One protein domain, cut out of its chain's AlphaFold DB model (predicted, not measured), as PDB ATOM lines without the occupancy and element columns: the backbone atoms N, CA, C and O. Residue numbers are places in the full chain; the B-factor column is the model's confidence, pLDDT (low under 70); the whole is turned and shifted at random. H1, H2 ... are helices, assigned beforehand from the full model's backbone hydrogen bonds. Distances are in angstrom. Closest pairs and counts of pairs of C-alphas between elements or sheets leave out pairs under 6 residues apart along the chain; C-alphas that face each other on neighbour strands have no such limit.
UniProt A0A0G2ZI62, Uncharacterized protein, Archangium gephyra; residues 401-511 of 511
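This is residues 401 to 511 of the 511 residues of an uncharacterized protein of Archangium gephyra (UniProt A0A0G2ZI62). The model has two lobes side by side: three helices, H3, H4 and H5, packed together at crossed angles, and a smaller lobe of H1 crossed with H2. A long link, residues 439 to 451, joins the lobes; between their helices H2 and H5 come nearest. The printed part has 111 residues with five named helices, H1 to H5 in chain order, and no named strand: the class is all helix. It is compact, with a radius of gyration of the C-alphas of 14.9 A, and spans 43 by 33 by 24 A.

H3, residues 452 to 467, touches H5, residues 496 to 510, at a steep tilt of 41 degrees, the same way; their closest C-alphas, of Ala 462 and Phe 504, are 4.8 A apart. With residues 455 to 459 alone H3 touches H4, residues 476 to 487, opposite ways at a steep tilt of 63 degrees, closest at the C-alphas of Leu 455 and Ala 483, 6.4 A. H4 and H5 form a helical hairpin at a steep tilt of 43 degrees; the closest C-alphas, of Ala 483 and Ile 499, are 6.0 A apart, and H5 touches H4 with residues 499 to 503 alone. H2, residues 427 to 438, is close to H5 but not clearly touching: the closest C-alphas, of Ser 436 and Asn 497, are 7.5 A apart. With residues 430 to 434 alone H2 touches H1, residues 401 to 416, opposite ways at a steep tilt of 49 degrees, closest at the C-alphas of Ala 411 and Ile 430, 6.1 A. H1 is apart from H3, H4 and H5. In H1, H2, H3 and H4 every O i to N i+4 pair is within hydrogen-bond range; in H5, 10 of 11 are.

H3 is 22.1 A long, from C-alpha 452 at (-9.704, -59.531, 2.387). H1 is 22.3 A, from C-alpha 401 at (-33.558, -34.244, 7.105); H2 is 16.4 A, H4 16.2 A and H5 21.7 A, ending at C-alpha 510 at (6.345, -42.181, 0.318).

The C-alphas farthest apart, of Ala 401 and Pro 474, are 44.4 A apart. The printed part has no cut; the link from H2 to H3 is long. Mean pLDDT of the printed part is 81.3, with residues 417 to 424, 440 to 448 and 511 under 70.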
ATOM      1  N   ALA A 401     -33.263 -34.386   5.679       94.06
ATOM      2  CA  ALA A 401     -33.558 -34.244   7.105       94.06
ATOM      3  C   ALA A 401     -33.403 -35.556   7.899       94.06
ATOM      4  O   ALA A 401     -32.941 -35.527   9.044       94.06
ATOM      5  N   ALA A 402     -33.755 -36.701   7.308       91.50
ATOM      6  CA  ALA A 402     -33.637 -37.997   7.969       91.50
ATOM      7  C   ALA A 402     -32.163 -38.397   8.113       91.50
ATOM      8  O   ALA A 402     -31.725 -38.792   9.197       91.50
ATOM      9  N   LYS A 403     -31.375 -38.214   7.049       91.31
ATOM     10  CA  LYS A 403     -29.945 -38.519   7.045       91.31
ATOM     11  C   LYS A 403     -29.148 -37.558   7.921       91.31
ATOM     12  O   LYS A 403     -28.246 -37.991   8.632       91.31
ATOM     13  N   ALA A 404     -29.497 -36.274   7.923       94.31
ATOM     14  CA  ALA A 404     -28.890 -35.269   8.789       94.31
ATOM     15  C   ALA A 404     -29.101 -35.627  10.263       94.31
ATOM     16  O   ALA A 404     -28.154 -35.575  11.045       94.31
ATOM     17  N   LYS A 405     -30.320 -36.056  10.623       94.81
ATOM     18  CA  LYS A 405     -30.637 -36.531  11.972       94.81
ATOM     19  C   LYS A 405     -29.827 -37.776  12.341       94.81
ATOM     20  O   LYS A 405     -29.203 -37.785  13.392       94.81
ATOM     21  N   GLU A 406     -29.778 -38.787  11.472       93.06
ATOM     22  CA  GLU A 406     -28.989 -40.012  11.702       93.06
ATOM     23  C   GLU A 406     -27.504 -39.703  11.954       93.06
ATOM     24  O   GLU A 406     -26.888 -40.231  12.883       93.06
ATOM     25  N   LEU A 407     -26.918 -38.842  11.120       94.69
ATOM     26  CA  LEU A 407     -25.517 -38.448  11.234       94.69
ATOM     27  C   LEU A 407     -25.265 -37.611  12.486       94.69
ATOM     28  O   LEU A 407     -24.239 -37.796  13.129       94.69
ATOM     29  N   LEU A 408     -26.185 -36.722  12.854       95.88
ATOM     30  CA  LEU A 408     -26.057 -35.905  14.057       95.88
ATOM     31  C   LEU A 408     -26.178 -36.744  15.334       95.88
ATOM     32  O   LEU A 408     -25.384 -36.554  16.255       95.88
ATOM     33  N   ASP A 409     -27.110 -37.701  15.371       92.25
ATOM     34  CA  ASP A 409     -27.259 -38.652  16.481       92.25
ATOM     35  C   ASP A 409     -25.957 -39.457  16.657       92.25
ATOM     36  O   ASP A 409     -25.429 -39.586  17.762       92.25
ATOM     37  N   PHE A 410     -25.364 -39.915  15.553       90.31
ATOM     38  CA  PHE A 410     -24.090 -40.632  15.573       90.31
ATOM     39  C   PHE A 410     -22.889 -39.739  15.951       90.31
ATOM     40  O   PHE A 410     -22.033 -40.147  16.730       90.31
ATOM     41  N   ALA A 411     -22.834 -38.498  15.464       91.81
ATOM     42  CA  ALA A 411     -21.815 -37.517  15.845       91.81
ATOM     43  C   ALA A 411     -21.859 -37.201  17.350       91.81
ATOM     44  O   ALA A 411     -20.823 -37.030  17.987       91.81
ATOM     45  N   THR A 412     -23.069 -37.161  17.911       91.19
ATOM     46  CA  THR A 412     -23.316 -36.975  19.345       91.19
ATOM     47  C   THR A 412     -22.770 -38.158  20.144       91.19
ATOM     48  O   THR A 412     -22.031 -37.948  21.098       91.19
ATOM     49  N   GLN A 413     -23.020 -39.396  19.699       84.81
ATOM     50  CA  GLN A 413     -22.436 -40.599  20.316       84.81
ATOM     51  C   GLN A 413     -20.902 -40.588  20.292       84.81
ATOM     52  O   GLN A 413     -20.275 -40.944  21.284       84.81
ATOM     53  N   LEU A 414     -20.295 -40.163  19.180       82.00
ATOM     54  CA  LEU A 414     -18.837 -40.053  19.053       82.00
ATOM     55  C   LEU A 414     -18.238 -38.975  19.960       82.00
ATOM     56  O   LEU A 414     -17.146 -39.157  20.487       82.00
ATOM     57  N   ARG A 415     -18.934 -37.849  20.137       85.31
ATOM     58  CA  ARG A 415     -18.523 -36.808  21.084       85.31
ATOM     59  C   ARG A 415     -18.585 -37.324  22.520       85.31
ATOM     60  O   ARG A 415     -17.663 -37.085  23.289       85.31
ATOM     61  N   ASP A 416     -19.677 -38.004  22.858       78.25
ATOM     62  CA  ASP A 416     -19.964 -38.439  24.225       78.25
ATOM     63  C   ASP A 416     -19.207 -39.726  24.607       78.25
ATOM     64  O   ASP A 416     -19.168 -40.063  25.787       78.25
ATOM     65  N   HIS A 417     -18.622 -40.422  23.617       67.88
ATOM     66  CA  HIS A 417     -17.764 -41.616  23.696       67.88
ATOM     67  C   HIS A 417     -17.934 -42.423  25.006       67.88
ATOM     68  O   HIS A 417     -17.025 -42.469  25.836       67.88
ATOM     69  N   PRO A 418     -19.096 -43.075  25.218       52.12
ATOM     70  CA  PRO A 418     -19.475 -43.609  26.531       52.12
ATOM     71  C   PRO A 418     -18.551 -44.726  27.045       52.12
ATOM     72  O   PRO A 418     -18.535 -44.995  28.242       52.12
ATOM     73  N   GLU A 419     -17.783 -45.364  26.158       46.94
ATOM     74  CA  GLU A 419     -16.884 -46.478  26.485       46.94
ATOM     75  C   GLU A 419     -15.423 -46.054  26.728       46.94
ATOM     76  O   GLU A 419     -14.656 -46.831  27.289       46.94
ATOM     77  N   ASP A 420     -15.030 -44.831  26.348       48.09
ATOM     78  CA  ASP A 420     -13.694 -44.283  26.637       48.09
ATOM     79  C   ASP A 420     -13.754 -42.751  26.817       48.09
ATOM     80  O   ASP A 420     -13.379 -41.985  25.922       48.09
ATOM     81  N   PRO A 421     -14.212 -42.270  27.988       53.47
ATOM     82  CA  PRO A 421     -14.316 -40.841  28.280       53.47
ATOM     83  C   PRO A 421     -12.952 -40.133  28.386       53.47
ATOM     84  O   PRO A 421     -12.907 -38.911  28.535       53.47
ATOM     85  N   SER A 422     -11.832 -40.866  28.320       46.66
ATOM     86  CA  SER A 422     -10.482 -40.293  28.371       46.66
ATOM     87  C   SER A 422      -9.993 -39.765  27.014       46.66
ATOM     88  O   SER A 422      -8.999 -39.034  26.958       46.66
ATOM     89  N   ARG A 423     -10.707 -40.087  25.924       55.44
ATOM     90  CA  ARG A 423     -10.386 -39.683  24.546       55.44
ATOM     91  C   ARG A 423     -11.608 -39.145  23.785       55.44
ATOM     92  O   ARG A 423     -12.042 -39.749  22.803       55.44
ATOM     93  N   PRO A 424     -12.150 -37.982  24.176       65.31
ATOM     94  CA  PRO A 424     -13.158 -37.310  23.363       65.31
ATOM     95  C   PRO A 424     -12.591 -36.988  21.970       65.31
ATOM     96  O   PRO A 424     -11.473 -36.483  21.830       65.31
ATOM     97  N   LEU A 425     -13.361 -37.298  20.925       71.12
ATOM     98  CA  LEU A 425     -13.016 -36.923  19.556       71.12
ATOM     99  C   LEU A 425     -13.285 -35.430  19.348       71.12
ATOM    100  O   LEU A 425     -14.354 -34.924  19.694       71.12
ATOM    101  N   ASP A 426     -12.335 -34.727  18.734       76.88
ATOM    102  CA  ASP A 426     -12.560 -33.353  18.287       76.88
ATOM    103  C   ASP A 426     -13.493 -33.302  17.058       76.88
ATOM    104  O   ASP A 426     -13.859 -34.321  16.463       76.88
ATOM    105  N   ALA A 427     -13.904 -32.095  16.660       80.50
ATOM    106  CA  ALA A 427     -14.824 -31.904  15.537       80.50
ATOM    107  C   ALA A 427     -14.302 -32.503  14.214       80.50
ATOM    108  O   ALA A 427     -15.096 -32.953  13.383       80.50
ATOM    109  N   ASP A 428     -12.981 -32.540  14.020       75.00
ATOM    110  CA  ASP A 428     -12.360 -33.112  12.829       75.00
ATOM    111  C   ASP A 428     -12.357 -34.644  12.877       75.00
ATOM    112  O   ASP A 428     -12.731 -35.283  11.889       75.00
ATOM    113  N   GLY A 429     -12.027 -35.238  14.022       73.62
ATOM    114  CA  GLY A 429     -12.163 -36.670  14.279       73.62
ATOM    115  C   GLY A 429     -13.597 -37.150  14.053       73.62
ATOM    116  O   GLY A 429     -13.814 -38.130  13.334       73.62
ATOM    117  N   ILE A 430     -14.583 -36.402  14.561       85.31
ATOM    118  CA  ILE A 430     -16.012 -36.676  14.353       85.31
ATOM    119  C   ILE A 430     -16.388 -36.573  12.867       85.31
ATOM    120  O   ILE A 430     -17.002 -37.496  12.327       85.31
ATOM    121  N   LYS A 431     -15.979 -35.503  12.166       86.81
ATOM    122  CA  LYS A 431     -16.207 -35.326  10.714       86.81
ATOM    123  C   LYS A 431     -15.711 -36.532   9.913       86.81
ATOM    124  O   LYS A 431     -16.408 -37.045   9.038       86.81
ATOM    125  N   TYR A 432     -14.506 -37.007  10.202       74.69
ATOM    126  CA  TYR A 432     -13.911 -38.119   9.469       74.69
ATOM    127  C   TYR A 432     -14.556 -39.473   9.794       74.69
ATOM    128  O   TYR A 432     -14.732 -40.297   8.892       74.69
ATOM    129  N   ALA A 433     -14.974 -39.694  11.040       76.06
ATOM    130  CA  ALA A 433     -15.749 -40.876  11.415       76.06
ATOM    131  C   ALA A 433     -17.132 -40.899  10.728       76.06
ATOM    132  O   ALA A 433     -17.552 -41.936  10.206       76.06
ATOM    133  N   LEU A 434     -17.804 -39.745  10.632       85.38
ATOM    134  CA  LEU A 434     -19.059 -39.578   9.884       85.38
ATOM    135  C   LEU A 434     -18.889 -39.871   8.390       85.38
ATOM    136  O   LEU A 434     -19.709 -40.572   7.794       85.38
ATOM    137  N   PHE A 435     -17.806 -39.383   7.786       77.62
ATOM    138  CA  PHE A 435     -17.481 -39.665   6.388       77.62
ATOM    139  C   PHE A 435     -17.281 -41.169   6.142       77.62
ATOM    140  O   PHE A 435     -17.802 -41.714   5.164       77.62
ATOM    141  N   SER A 436     -16.606 -41.873   7.058       70.56
ATOM    142  CA  SER A 436     -16.508 -43.337   7.015       70.56
ATOM    143  C   SER A 436     -17.877 -44.022   7.127       70.56
ATOM    144  O   SER A 436     -18.126 -45.003   6.420       70.56
ATOM    145  N   LYS A 437     -18.792 -43.509   7.964       81.06
ATOM    146  CA  LYS A 437     -20.161 -44.049   8.089       81.06
ATOM    147  C   LYS A 437     -20.936 -43.906   6.790       81.06
ATOM    148  O   LYS A 437     -21.568 -44.862   6.348       81.06
ATOM    149  N   LEU A 438     -20.824 -42.754   6.139       79.38
ATOM    150  CA  LEU A 438     -21.473 -42.491   4.856       79.38
ATOM    151  C   LEU A 438     -20.976 -43.392   3.724       79.38
ATOM    152  O   LEU A 438     -21.773 -43.815   2.892       79.38
ATOM    153  N   ARG A 439     -19.692 -43.764   3.723       70.50
ATOM    154  CA  ARG A 439     -19.140 -44.727   2.754       70.50
ATOM    155  C   ARG A 439     -19.509 -46.189   3.025       70.50
ATOM    156  O   ARG A 439     -19.124 -47.063   2.245       70.50
ATOM    157  N   GLY A 440     -20.221 -46.469   4.120       62.84
ATOM    158  CA  GLY A 440     -20.499 -47.835   4.566       62.84
ATOM    159  C   GLY A 440     -19.233 -48.593   4.976       62.84
ATOM    160  O   GLY A 440     -19.218 -49.818   4.967       62.84
ATOM    161  N   THR A 441     -18.150 -47.874   5.287       51.62
ATOM    162  CA  THR A 441     -16.877 -48.444   5.763       51.62
ATOM    163  C   THR A 441     -16.710 -48.299   7.269       51.62
ATOM    164  O   THR A 441     -15.709 -48.737   7.826       51.62
ATOM    165  N   TYR A 442     -17.675 -47.668   7.937       45.56
ATOM    166  CA  TYR A 442     -17.733 -47.633   9.385       45.56
ATOM    167  C   TYR A 442     -18.250 -48.968   9.903       45.56
ATOM    168  O   TYR A 442     -19.435 -49.275   9.772       45.56
ATOM    169  N   ASN A 443     -17.349 -49.756  10.478       50.06
ATOM    170  CA  ASN A 443     -17.717 -50.961  11.195       50.06
ATOM    171  C   ASN A 443     -18.013 -50.559  12.644       50.06
ATOM    172  O   ASN A 443     -17.099 -50.214  13.384       50.06
ATOM    173  N   SER A 444     -19.289 -50.534  13.034       47.00
ATOM    174  CA  SER A 444     -19.685 -50.259  14.424       47.00
ATOM    175  C   SER A 444     -19.386 -51.427  15.364       47.00
ATOM    176  O   SER A 444     -19.526 -51.275  16.571       47.00
ATOM    177  N   ASP A 445     -19.003 -52.583  14.817       50.59
ATOM    178  CA  ASP A 445     -18.521 -53.723  15.582       50.59
ATOM    179  C   ASP A 445     -16.990 -53.827  15.439       50.59
ATOM    180  O   ASP A 445     -16.501 -54.359  14.434       50.59
ATOM    181  N   PRO A 446     -16.210 -53.339  16.421       51.84
ATOM    182  CA  PRO A 446     -14.753 -53.468  16.412       51.84
ATOM    183  C   PRO A 446     -14.271 -54.932  16.426       51.84
ATOM    184  O   PRO A 446     -13.090 -55.181  16.196       51.84
ATOM    185  N   LYS A 447     -15.159 -55.914  16.659       50.41
ATOM    186  CA  LYS A 447     -14.833 -57.352  16.665       50.41
ATOM    187  C   LYS A 447     -15.092 -58.044  15.326       50.41
ATOM    188  O   LYS A 447     -14.638 -59.176  15.129       50.41
ATOM    189  N   ALA A 448     -15.795 -57.404  14.393       63.34
ATOM    190  CA  ALA A 448     -16.039 -57.982  13.079       63.34
ATOM    191  C   ALA A 448     -14.750 -57.938  12.240       63.34
ATOM    192  O   ALA A 448     -14.283 -56.873  11.829       63.34
ATOM    193  N   LYS A 449     -14.166 -59.119  11.988       76.56
ATOM    194  CA  LYS A 449     -12.944 -59.271  11.185       76.56
ATOM    195  C   LYS A 449     -13.113 -58.636   9.807       76.56
ATOM    196  O   LYS A 449     -14.002 -59.015   9.048       76.56
ATOM    197  N   VAL A 450     -12.196 -57.731   9.469       85.38
ATOM    198  CA  VAL A 450     -12.122 -57.099   8.148       85.38
ATOM    199  C   VAL A 450     -11.767 -58.160   7.100       85.38
ATOM    200  O   VAL A 450     -10.696 -58.768   7.154       85.38
ATOM    201  N   SER A 451     -12.663 -58.415   6.150       90.81
ATOM    202  CA  SER A 451     -12.418 -59.389   5.083       90.81
ATOM    203  C   SER A 451     -11.295 -58.929   4.146       90.81
ATOM    204  O   SER A 451     -10.911 -57.760   4.117       90.81
ATOM    205  N   GLU A 452     -10.756 -59.852   3.355       93.56
ATOM    206  CA  GLU A 452      -9.704 -59.531   2.387       93.56
ATOM    207  C   GLU A 452     -10.175 -58.514   1.331       93.56
ATOM    208  O   GLU A 452      -9.467 -57.552   1.030       93.56
ATOM    209  N   ASP A 453     -11.415 -58.654   0.853       93.31
ATOM    210  CA  ASP A 453     -12.039 -57.701  -0.071       93.31
ATOM    211  C   ASP A 453     -12.206 -56.317   0.569       93.31
ATOM    212  O   ASP A 453     -11.993 -55.285  -0.074       93.31
ATOM    213  N   GLN A 454     -12.538 -56.275   1.865       91.75
ATOM    214  CA  GLN A 454     -12.601 -55.022   2.612       91.75
ATOM    215  C   GLN A 454     -11.214 -54.388   2.753       91.75
ATOM    216  O   GLN A 454     -11.099 -53.183   2.548       91.75
ATOM    217  N   LEU A 455     -10.152 -55.161   3.013       94.81
ATOM    218  CA  LEU A 455      -8.783 -54.627   3.025       94.81
ATOM    219  C   LEU A 455      -8.406 -54.011   1.678       94.81
ATOM    220  O   LEU A 455      -7.861 -52.905   1.648       94.81
ATOM    221  N   ARG A 456      -8.745 -54.679   0.568       95.94
ATOM    222  CA  ARG A 456      -8.483 -54.152  -0.778       95.94
ATOM    223  C   ARG A 456      -9.204 -52.827  -1.014       95.94
ATOM    224  O   ARG A 456      -8.582 -51.887  -1.511       95.94
ATOM    225  N   LYS A 457     -10.472 -52.731  -0.599       93.69
ATOM    226  CA  LYS A 457     -11.264 -51.498  -0.691       93.69
ATOM    227  C   LYS A 457     -10.680 -50.376   0.174       93.69
ATOM    228  O   LYS A 457     -10.538 -49.254  -0.299       93.69
ATOM    229  N   LEU A 458     -10.290 -50.667   1.417       93.19
ATOM    230  CA  LEU A 458      -9.673 -49.684   2.320       93.19
ATOM    231  C   LEU A 458      -8.331 -49.174   1.778       93.19
ATOM    232  O   LEU A 458      -8.037 -47.984   1.898       93.19
ATOM    233  N   LEU A 459      -7.548 -50.053   1.147       95.75
ATOM    234  CA  LEU A 459      -6.328 -49.692   0.429       95.75
ATOM    235  C   LEU A 459      -6.622 -48.741  -0.738       95.75
ATOM    236  O   LEU A 459      -5.989 -47.692  -0.827       95.75
ATOM    237  N   ASP A 460      -7.594 -49.059  -1.597       93.38
ATOM    238  CA  ASP A 460      -7.976 -48.175  -2.708       93.38
ATOM    239  C   ASP A 460      -8.444 -46.805  -2.222       93.38
ATOM    240  O   ASP A 460      -8.092 -45.779  -2.803       93.38
ATOM    241  N   GLU A 461      -9.193 -46.768  -1.122       88.81
ATOM    242  CA  GLU A 461      -9.629 -45.515  -0.521       88.81
ATOM    243  C   GLU A 461      -8.469 -44.703   0.061       88.81
ATOM    244  O   GLU A 461      -8.413 -43.492  -0.156       88.81
ATOM    245  N   ALA A 462      -7.545 -45.344   0.785       90.06
ATOM    246  CA  ALA A 462      -6.351 -44.687   1.313       90.06
ATOM    247  C   ALA A 462      -5.472 -44.137   0.179       90.06
ATOM    248  O   ALA A 462      -5.032 -42.989   0.240       90.06
ATOM    249  N   HIS A 463      -5.282 -44.920  -0.883       94.56
ATOM    250  CA  HIS A 463      -4.513 -44.519  -2.054       94.56
ATOM    251  C   HIS A 463      -5.170 -43.349  -2.789       94.56
ATOM    252  O   HIS A 463      -4.507 -42.355  -3.079       94.56
ATOM    253  N   ASN A 464      -6.488 -43.400  -2.996       88.62
ATOM    254  CA  ASN A 464      -7.229 -42.317  -3.638       88.62
ATOM    255  C   ASN A 464      -7.158 -41.008  -2.842       88.62
ATOM    256  O   ASN A 464      -7.080 -39.938  -3.434       88.62
ATOM    257  N   LEU A 465      -7.121 -41.076  -1.507       82.81
ATOM    258  CA  LEU A 465      -6.928 -39.892  -0.662       82.81
ATOM    259  C   LEU A 465      -5.530 -39.265  -0.809       82.81
ATOM    260  O   LEU A 465      -5.396 -38.051  -0.667       82.81
ATOM    261  N   VAL A 466      -4.487 -40.060  -1.072       86.19
ATOM    262  CA  VAL A 466      -3.100 -39.565  -1.180       86.19
ATOM    263  C   VAL A 466      -2.738 -39.167  -2.614       86.19
ATOM    264  O   VAL A 466      -2.077 -38.143  -2.830       86.19
ATOM    265  N   PHE A 467      -3.172 -39.957  -3.595       88.31
ATOM    266  CA  PHE A 467      -2.731 -39.881  -4.989       88.31
ATOM    267  C   PHE A 467      -3.846 -39.510  -5.979       88.31
ATOM    268  O   PHE A 467      -3.545 -39.206  -7.129       88.31
ATOM    269  N   GLY A 468      -5.114 -39.473  -5.550       88.75
ATOM    270  CA  GLY A 468      -6.250 -39.093  -6.403       88.75
ATOM    271  C   GLY A 468      -6.728 -40.186  -7.366       88.75
ATOM    272  O   GLY A 468      -7.506 -39.899  -8.273       88.75
ATOM    273  N   ASN A 469      -6.254 -41.423  -7.200       90.06
ATOM    274  CA  ASN A 469      -6.671 -42.594  -7.967       90.06
ATOM    275  C   ASN A 469      -6.678 -43.866  -7.097       90.06
ATOM    276  O   ASN A 469      -6.061 -43.913  -6.032       90.06
ATOM    277  N   GLY A 470      -7.367 -44.917  -7.552       88.69
ATOM    278  CA  GLY A 470      -7.330 -46.233  -6.899       88.69
ATOM    279  C   GLY A 470      -5.920 -46.835  -6.891       88.69
ATOM    280  O   GLY A 470      -5.095 -46.506  -7.750       88.69
ATOM    281  N   ALA A 471      -5.642 -47.715  -5.928       91.44
ATOM    282  CA  ALA A 471      -4.321 -48.308  -5.778       91.44
ATOM    283  C   ALA A 471      -4.033 -49.248  -6.954       91.44
ATOM    284  O   ALA A 471      -4.811 -50.159  -7.248       91.44
ATOM    285  N   ASN A 472      -2.903 -49.033  -7.625       92.06
ATOM    286  CA  ASN A 472      -2.451 -49.842  -8.751       92.06
ATOM    287  C   ASN A 472      -0.921 -50.007  -8.738       92.06
ATOM    288  O   ASN A 472      -0.203 -49.315  -8.018       92.06
ATOM    289  N   GLY A 473      -0.422 -50.966  -9.521       89.88
ATOM    290  CA  GLY A 473       1.012 -51.190  -9.688       89.88
ATOM    291  C   GLY A 473       1.676 -52.053  -8.599       89.88
ATOM    292  O   GLY A 473       1.004 -52.637  -7.747       89.88
ATOM    293  N   PRO A 474       3.018 -52.164  -8.634       87.75
ATOM    294  CA  PRO A 474       3.770 -53.156  -7.860       87.75
ATOM    295  C   PRO A 474       3.756 -52.923  -6.340       87.75
ATOM    296  O   PRO A 474       4.070 -53.836  -5.581       87.75
ATOM    297  N   GLN A 475       3.383 -51.727  -5.872       90.56
ATOM    298  CA  GLN A 475       3.341 -51.395  -4.441       90.56
ATOM    299  C   GLN A 475       2.059 -51.873  -3.736       90.56
ATOM    300  O   GLN A 475       2.039 -51.966  -2.507       90.56
ATOM    301  N   VAL A 476       1.013 -52.237  -4.491       94.62
ATOM    302  CA  VAL A 476      -0.279 -52.695  -3.945       94.62
ATOM    303  C   VAL A 476      -0.106 -53.917  -3.050       94.62
ATOM    304  O   VAL A 476      -0.654 -53.939  -1.952       94.62
ATOM    305  N   GLU A 477       0.707 -54.891  -3.458       94.19
ATOM    306  CA  GLU A 477       0.951 -56.099  -2.660       94.19
ATOM    307  C   GLU A 477       1.663 -55.793  -1.339       94.19
ATOM    308  O   GLU A 477       1.314 -56.348  -0.295       94.19
ATOM    309  N   ALA A 478       2.613 -54.855  -1.344       93.38
ATOM    310  CA  ALA A 478       3.306 -54.436  -0.128       93.38
ATOM    311  C   ALA A 478       2.349 -53.731   0.850       93.38
ATOM    312  O   ALA A 478       2.375 -53.993   2.057       93.38
ATOM    313  N   TRP A 479       1.463 -52.873   0.339       95.75
ATOM    314  CA  TRP A 479       0.451 -52.215   1.162       95.75
ATOM    315  C   TRP A 479      -0.638 -53.177   1.639       95.75
ATOM    316  O   TRP A 479      -1.031 -53.089   2.801       95.75
ATOM    317  N   MET A 480      -1.061 -54.142   0.817       97.00
ATOM    318  CA  MET A 480      -1.966 -55.219   1.235       97.00
ATOM    319  C   MET A 480      -1.345 -56.073   2.339       97.00
ATOM    320  O   MET A 480      -1.996 -56.333   3.349       97.00
ATOM    321  N   ALA A 481      -0.071 -56.456   2.213       96.06
ATOM    322  CA  ALA A 481       0.636 -57.184   3.264       96.06
ATOM    323  C   ALA A 481       0.675 -56.390   4.580       96.06
ATOM    324  O   ALA A 481       0.484 -56.953   5.662       96.06
ATOM    325  N   ARG A 482       0.854 -55.064   4.503       93.06
ATOM    326  CA  ARG A 482       0.793 -54.197   5.683       93.06
ATOM    327  C   ARG A 482      -0.619 -54.102   6.261       93.06
ATOM    328  O   ARG A 482      -0.757 -54.158   7.479       93.06
ATOM    329  N   ALA A 483      -1.642 -54.001   5.418       94.19
ATOM    330  CA  ALA A 483      -3.044 -53.969   5.828       94.19
ATOM    331  C   ALA A 483      -3.445 -55.255   6.570       94.19
ATOM    332  O   ALA A 483      -4.028 -55.179   7.649       94.19
ATOM    333  N   ARG A 484      -3.042 -56.426   6.049       95.69
ATOM    334  CA  ARG A 484      -3.212 -57.728   6.721       95.69
ATOM    335  C   ARG A 484      -2.526 -57.741   8.079       95.69
ATOM    336  O   ARG A 484      -3.142 -58.122   9.062       95.69
ATOM    337  N   LYS A 485      -1.282 -57.253   8.159       93.00
ATOM    338  CA  LYS A 485      -0.552 -57.186   9.432       93.00
ATOM    339  C   LYS A 485      -1.261 -56.312  10.471       93.00
ATOM    340  O   LYS A 485      -1.250 -56.669  11.635       93.00
ATOM    341  N   LEU A 486      -1.857 -55.193  10.059       89.88
ATOM    342  CA  LEU A 486      -2.609 -54.308  10.958       89.88
ATOM    343  C   LEU A 486      -3.944 -54.926  11.404       89.88
ATOM    344  O   LEU A 486      -4.359 -54.714  12.537       89.88
ATOM    345  N   ARG A 487      -4.599 -55.698  10.527       93.12
ATOM    346  CA  ARG A 487      -5.801 -56.480  10.857       93.12
ATOM    347  C   ARG A 487      -5.496 -57.615  11.834       93.12
ATOM    348  O   ARG A 487      -6.262 -57.852  12.758       93.12
ATOM    349  N   ASP A 488      -4.411 -58.339  11.578       89.19
ATOM    350  CA  ASP A 488      -4.054 -59.588  12.258       89.19
ATOM    351  C   ASP A 488      -3.073 -59.365  13.428       89.19
ATOM    352  O   ASP A 488      -2.500 -60.327  13.946       89.19
ATOM    353  N   ASP A 489      -2.850 -58.109  13.828       85.88
ATOM    354  CA  ASP A 489      -2.028 -57.769  14.985       85.88
ATOM    355  C   ASP A 489      -2.661 -58.379  16.246       85.88
ATOM    356  O   ASP A 489      -3.834 -58.151  16.538       85.88
ATOM    357  N   LYS A 490      -1.902 -59.218  16.960       75.12
ATOM    358  CA  LYS A 490      -2.410 -59.961  18.123       75.12
ATOM    359  C   LYS A 490      -2.604 -59.070  19.343       75.12
ATOM    360  O   LYS A 490      -3.441 -59.396  20.179       75.12
ATOM    361  N   ASP A 491      -1.834 -57.992  19.425       71.25
ATOM    362  CA  ASP A 491      -1.792 -57.124  20.597       71.25
ATOM    363  C   ASP A 491      -2.749 -55.940  20.427       71.25
ATOM    364  O   ASP A 491      -3.305 -55.439  21.403       71.25
ATOM    365  N   ASN A 492      -2.971 -55.497  19.182       70.62
ATOM    366  CA  ASN A 492      -3.879 -54.394  18.877       70.62
ATOM    367  C   ASN A 492      -4.428 -54.473  17.436       70.62
ATOM    368  O   ASN A 492      -3.974 -53.719  16.565       70.62
ATOM    369  N   PRO A 493      -5.375 -55.384  17.150       77.38
ATOM    370  CA  PRO A 493      -5.959 -55.493  15.820       77.38
ATOM    371  C   PRO A 493      -6.717 -54.207  15.488       77.38
ATOM    372  O   PRO A 493      -7.609 -53.781  16.221       77.38
ATOM    373  N   LEU A 494      -6.362 -53.577  14.369       78.94
ATOM    374  CA  LEU A 494      -7.044 -52.369  13.924       78.94
ATOM    375  C   LEU A 494      -8.348 -52.721  13.207       78.94
ATOM    376  O   LEU A 494      -8.409 -53.635  12.380       78.94
ATOM    377  N   ASP A 495      -9.383 -51.934  13.478       80.31
ATOM    378  CA  ASP A 495     -10.622 -51.961  12.715       80.31
ATOM    379  C   ASP A 495     -10.413 -51.405  11.291       80.31
ATOM    380  O   ASP A 495      -9.340 -50.917  10.911       80.31
ATOM    381  N   ALA A 496     -11.462 -51.448  10.468       82.12
ATOM    382  CA  ALA A 496     -11.411 -50.962   9.090       82.12
ATOM    383  C   ALA A 496     -10.877 -49.514   8.982       82.12
ATOM    384  O   ALA A 496     -10.080 -49.200   8.092       82.12
ATOM    385  N   ASN A 497     -11.273 -48.634   9.908       76.50
ATOM    386  CA  ASN A 497     -10.826 -47.244   9.914       76.50
ATOM    387  C   ASN A 497      -9.353 -47.123  10.315       76.50
ATOM    388  O   ASN A 497      -8.590 -46.447   9.620       76.50
ATOM    389  N   GLY A 498      -8.939 -47.791  11.392       78.44
ATOM    390  CA  GLY A 498      -7.558 -47.814  11.861       78.44
ATOM    391  C   GLY A 498      -6.601 -48.296  10.771       78.44
ATOM    392  O   GLY A 498      -5.585 -47.643  10.514       78.44
ATOM    393  N   ILE A 499      -6.970 -49.359  10.049       87.62
ATOM    394  CA  ILE A 499      -6.197 -49.872   8.909       87.62
ATOM    395  C   ILE A 499      -6.088 -48.813   7.805       87.62
ATOM    396  O   ILE A 499      -4.980 -48.494   7.368       87.62
ATOM    397  N   LYS A 500      -7.207 -48.216   7.374       86.81
ATOM    398  CA  LYS A 500      -7.214 -47.184   6.323       86.81
ATOM    399  C   LYS A 500      -6.354 -45.973   6.688       86.81
ATOM    400  O   LYS A 500      -5.580 -45.508   5.853       86.81
ATOM    401  N   TYR A 501      -6.452 -45.462   7.917       83.00
ATOM    402  CA  TYR A 501      -5.664 -44.300   8.349       83.00
ATOM    403  C   TYR A 501      -4.179 -44.618   8.497       83.00
ATOM    404  O   TYR A 501      -3.338 -43.793   8.126       83.00
ATOM    405  N   ALA A 502      -3.840 -45.806   8.996       82.69
ATOM    406  CA  ALA A 502      -2.458 -46.264   9.046       82.69
ATOM    407  C   ALA A 502      -1.858 -46.374   7.633       82.69
ATOM    408  O   ALA A 502      -0.750 -45.887   7.403       82.69
ATOM    409  N   LEU A 503      -2.609 -46.924   6.668       89.25
ATOM    410  CA  LEU A 503      -2.207 -46.982   5.259       89.25
ATOM    411  C   LEU A 503      -2.063 -45.587   4.638       89.25
ATOM    412  O   LEU A 503      -1.044 -45.308   4.011       89.25
ATOM    413  N   PHE A 504      -3.029 -44.693   4.863       85.31
ATOM    414  CA  PHE A 504      -2.979 -43.301   4.401       85.31
ATOM    415  C   PHE A 504      -1.720 -42.580   4.902       85.31
ATOM    416  O   PHE A 504      -1.010 -41.947   4.120       85.31
ATOM    417  N   ARG A 505      -1.406 -42.698   6.203       78.88
ATOM    418  CA  ARG A 505      -0.193 -42.103   6.790       78.88
ATOM    419  C   ARG A 505       1.073 -42.665   6.151       78.88
ATOM    420  O   ARG A 505       1.975 -41.892   5.845       78.88
ATOM    421  N   LEU A 506       1.122 -43.978   5.941       84.56
ATOM    422  CA  LEU A 506       2.278 -44.661   5.365       84.56
ATOM    423  C   LEU A 506       2.508 -44.241   3.907       84.56
ATOM    424  O   LEU A 506       3.619 -43.872   3.547       84.56
ATOM    425  N   MET A 507       1.460 -44.204   3.085       91.62
ATOM    426  CA  MET A 507       1.544 -43.746   1.690       91.62
ATOM    427  C   MET A 507       1.946 -42.277   1.577       91.62
ATOM    428  O   MET A 507       2.722 -41.914   0.697       91.62
ATOM    429  N   ARG A 508       1.463 -41.426   2.488       85.31
ATOM    430  CA  ARG A 508       1.823 -40.004   2.518       85.31
ATOM    431  C   ARG A 508       3.306 -39.763   2.824       85.31
ATOM    432  O   ARG A 508       3.800 -38.708   2.467       85.31
ATOM    433  N   GLN A 509       3.998 -40.694   3.483       75.81
ATOM    434  CA  GLN A 509       5.447 -40.597   3.721       75.81
ATOM    435  C   GLN A 509       6.283 -40.987   2.494       75.81
ATOM    436  O   GLN A 509       7.458 -40.643   2.427       75.81
ATOM    437  N   VAL A 510       5.694 -41.743   1.563       79.81
ATOM    438  CA  VAL A 510       6.345 -42.181   0.318       79.81
ATOM    439  C   VAL A 510       6.157 -41.150  -0.803       79.81
ATOM    440  O   VAL A 510       6.965 -41.103  -1.727       79.81
ATOM    441  N   LYS A 511       5.093 -40.344  -0.721       64.25
ATOM    442  CA  LYS A 511       4.842 -39.183  -1.580       64.25
ATOM    443  C   LYS A 511       5.716 -38.006  -1.165       64.25
ATOM    444  O   LYS A 511       6.209 -37.319  -2.085       64.25
TER     445      LYS A 511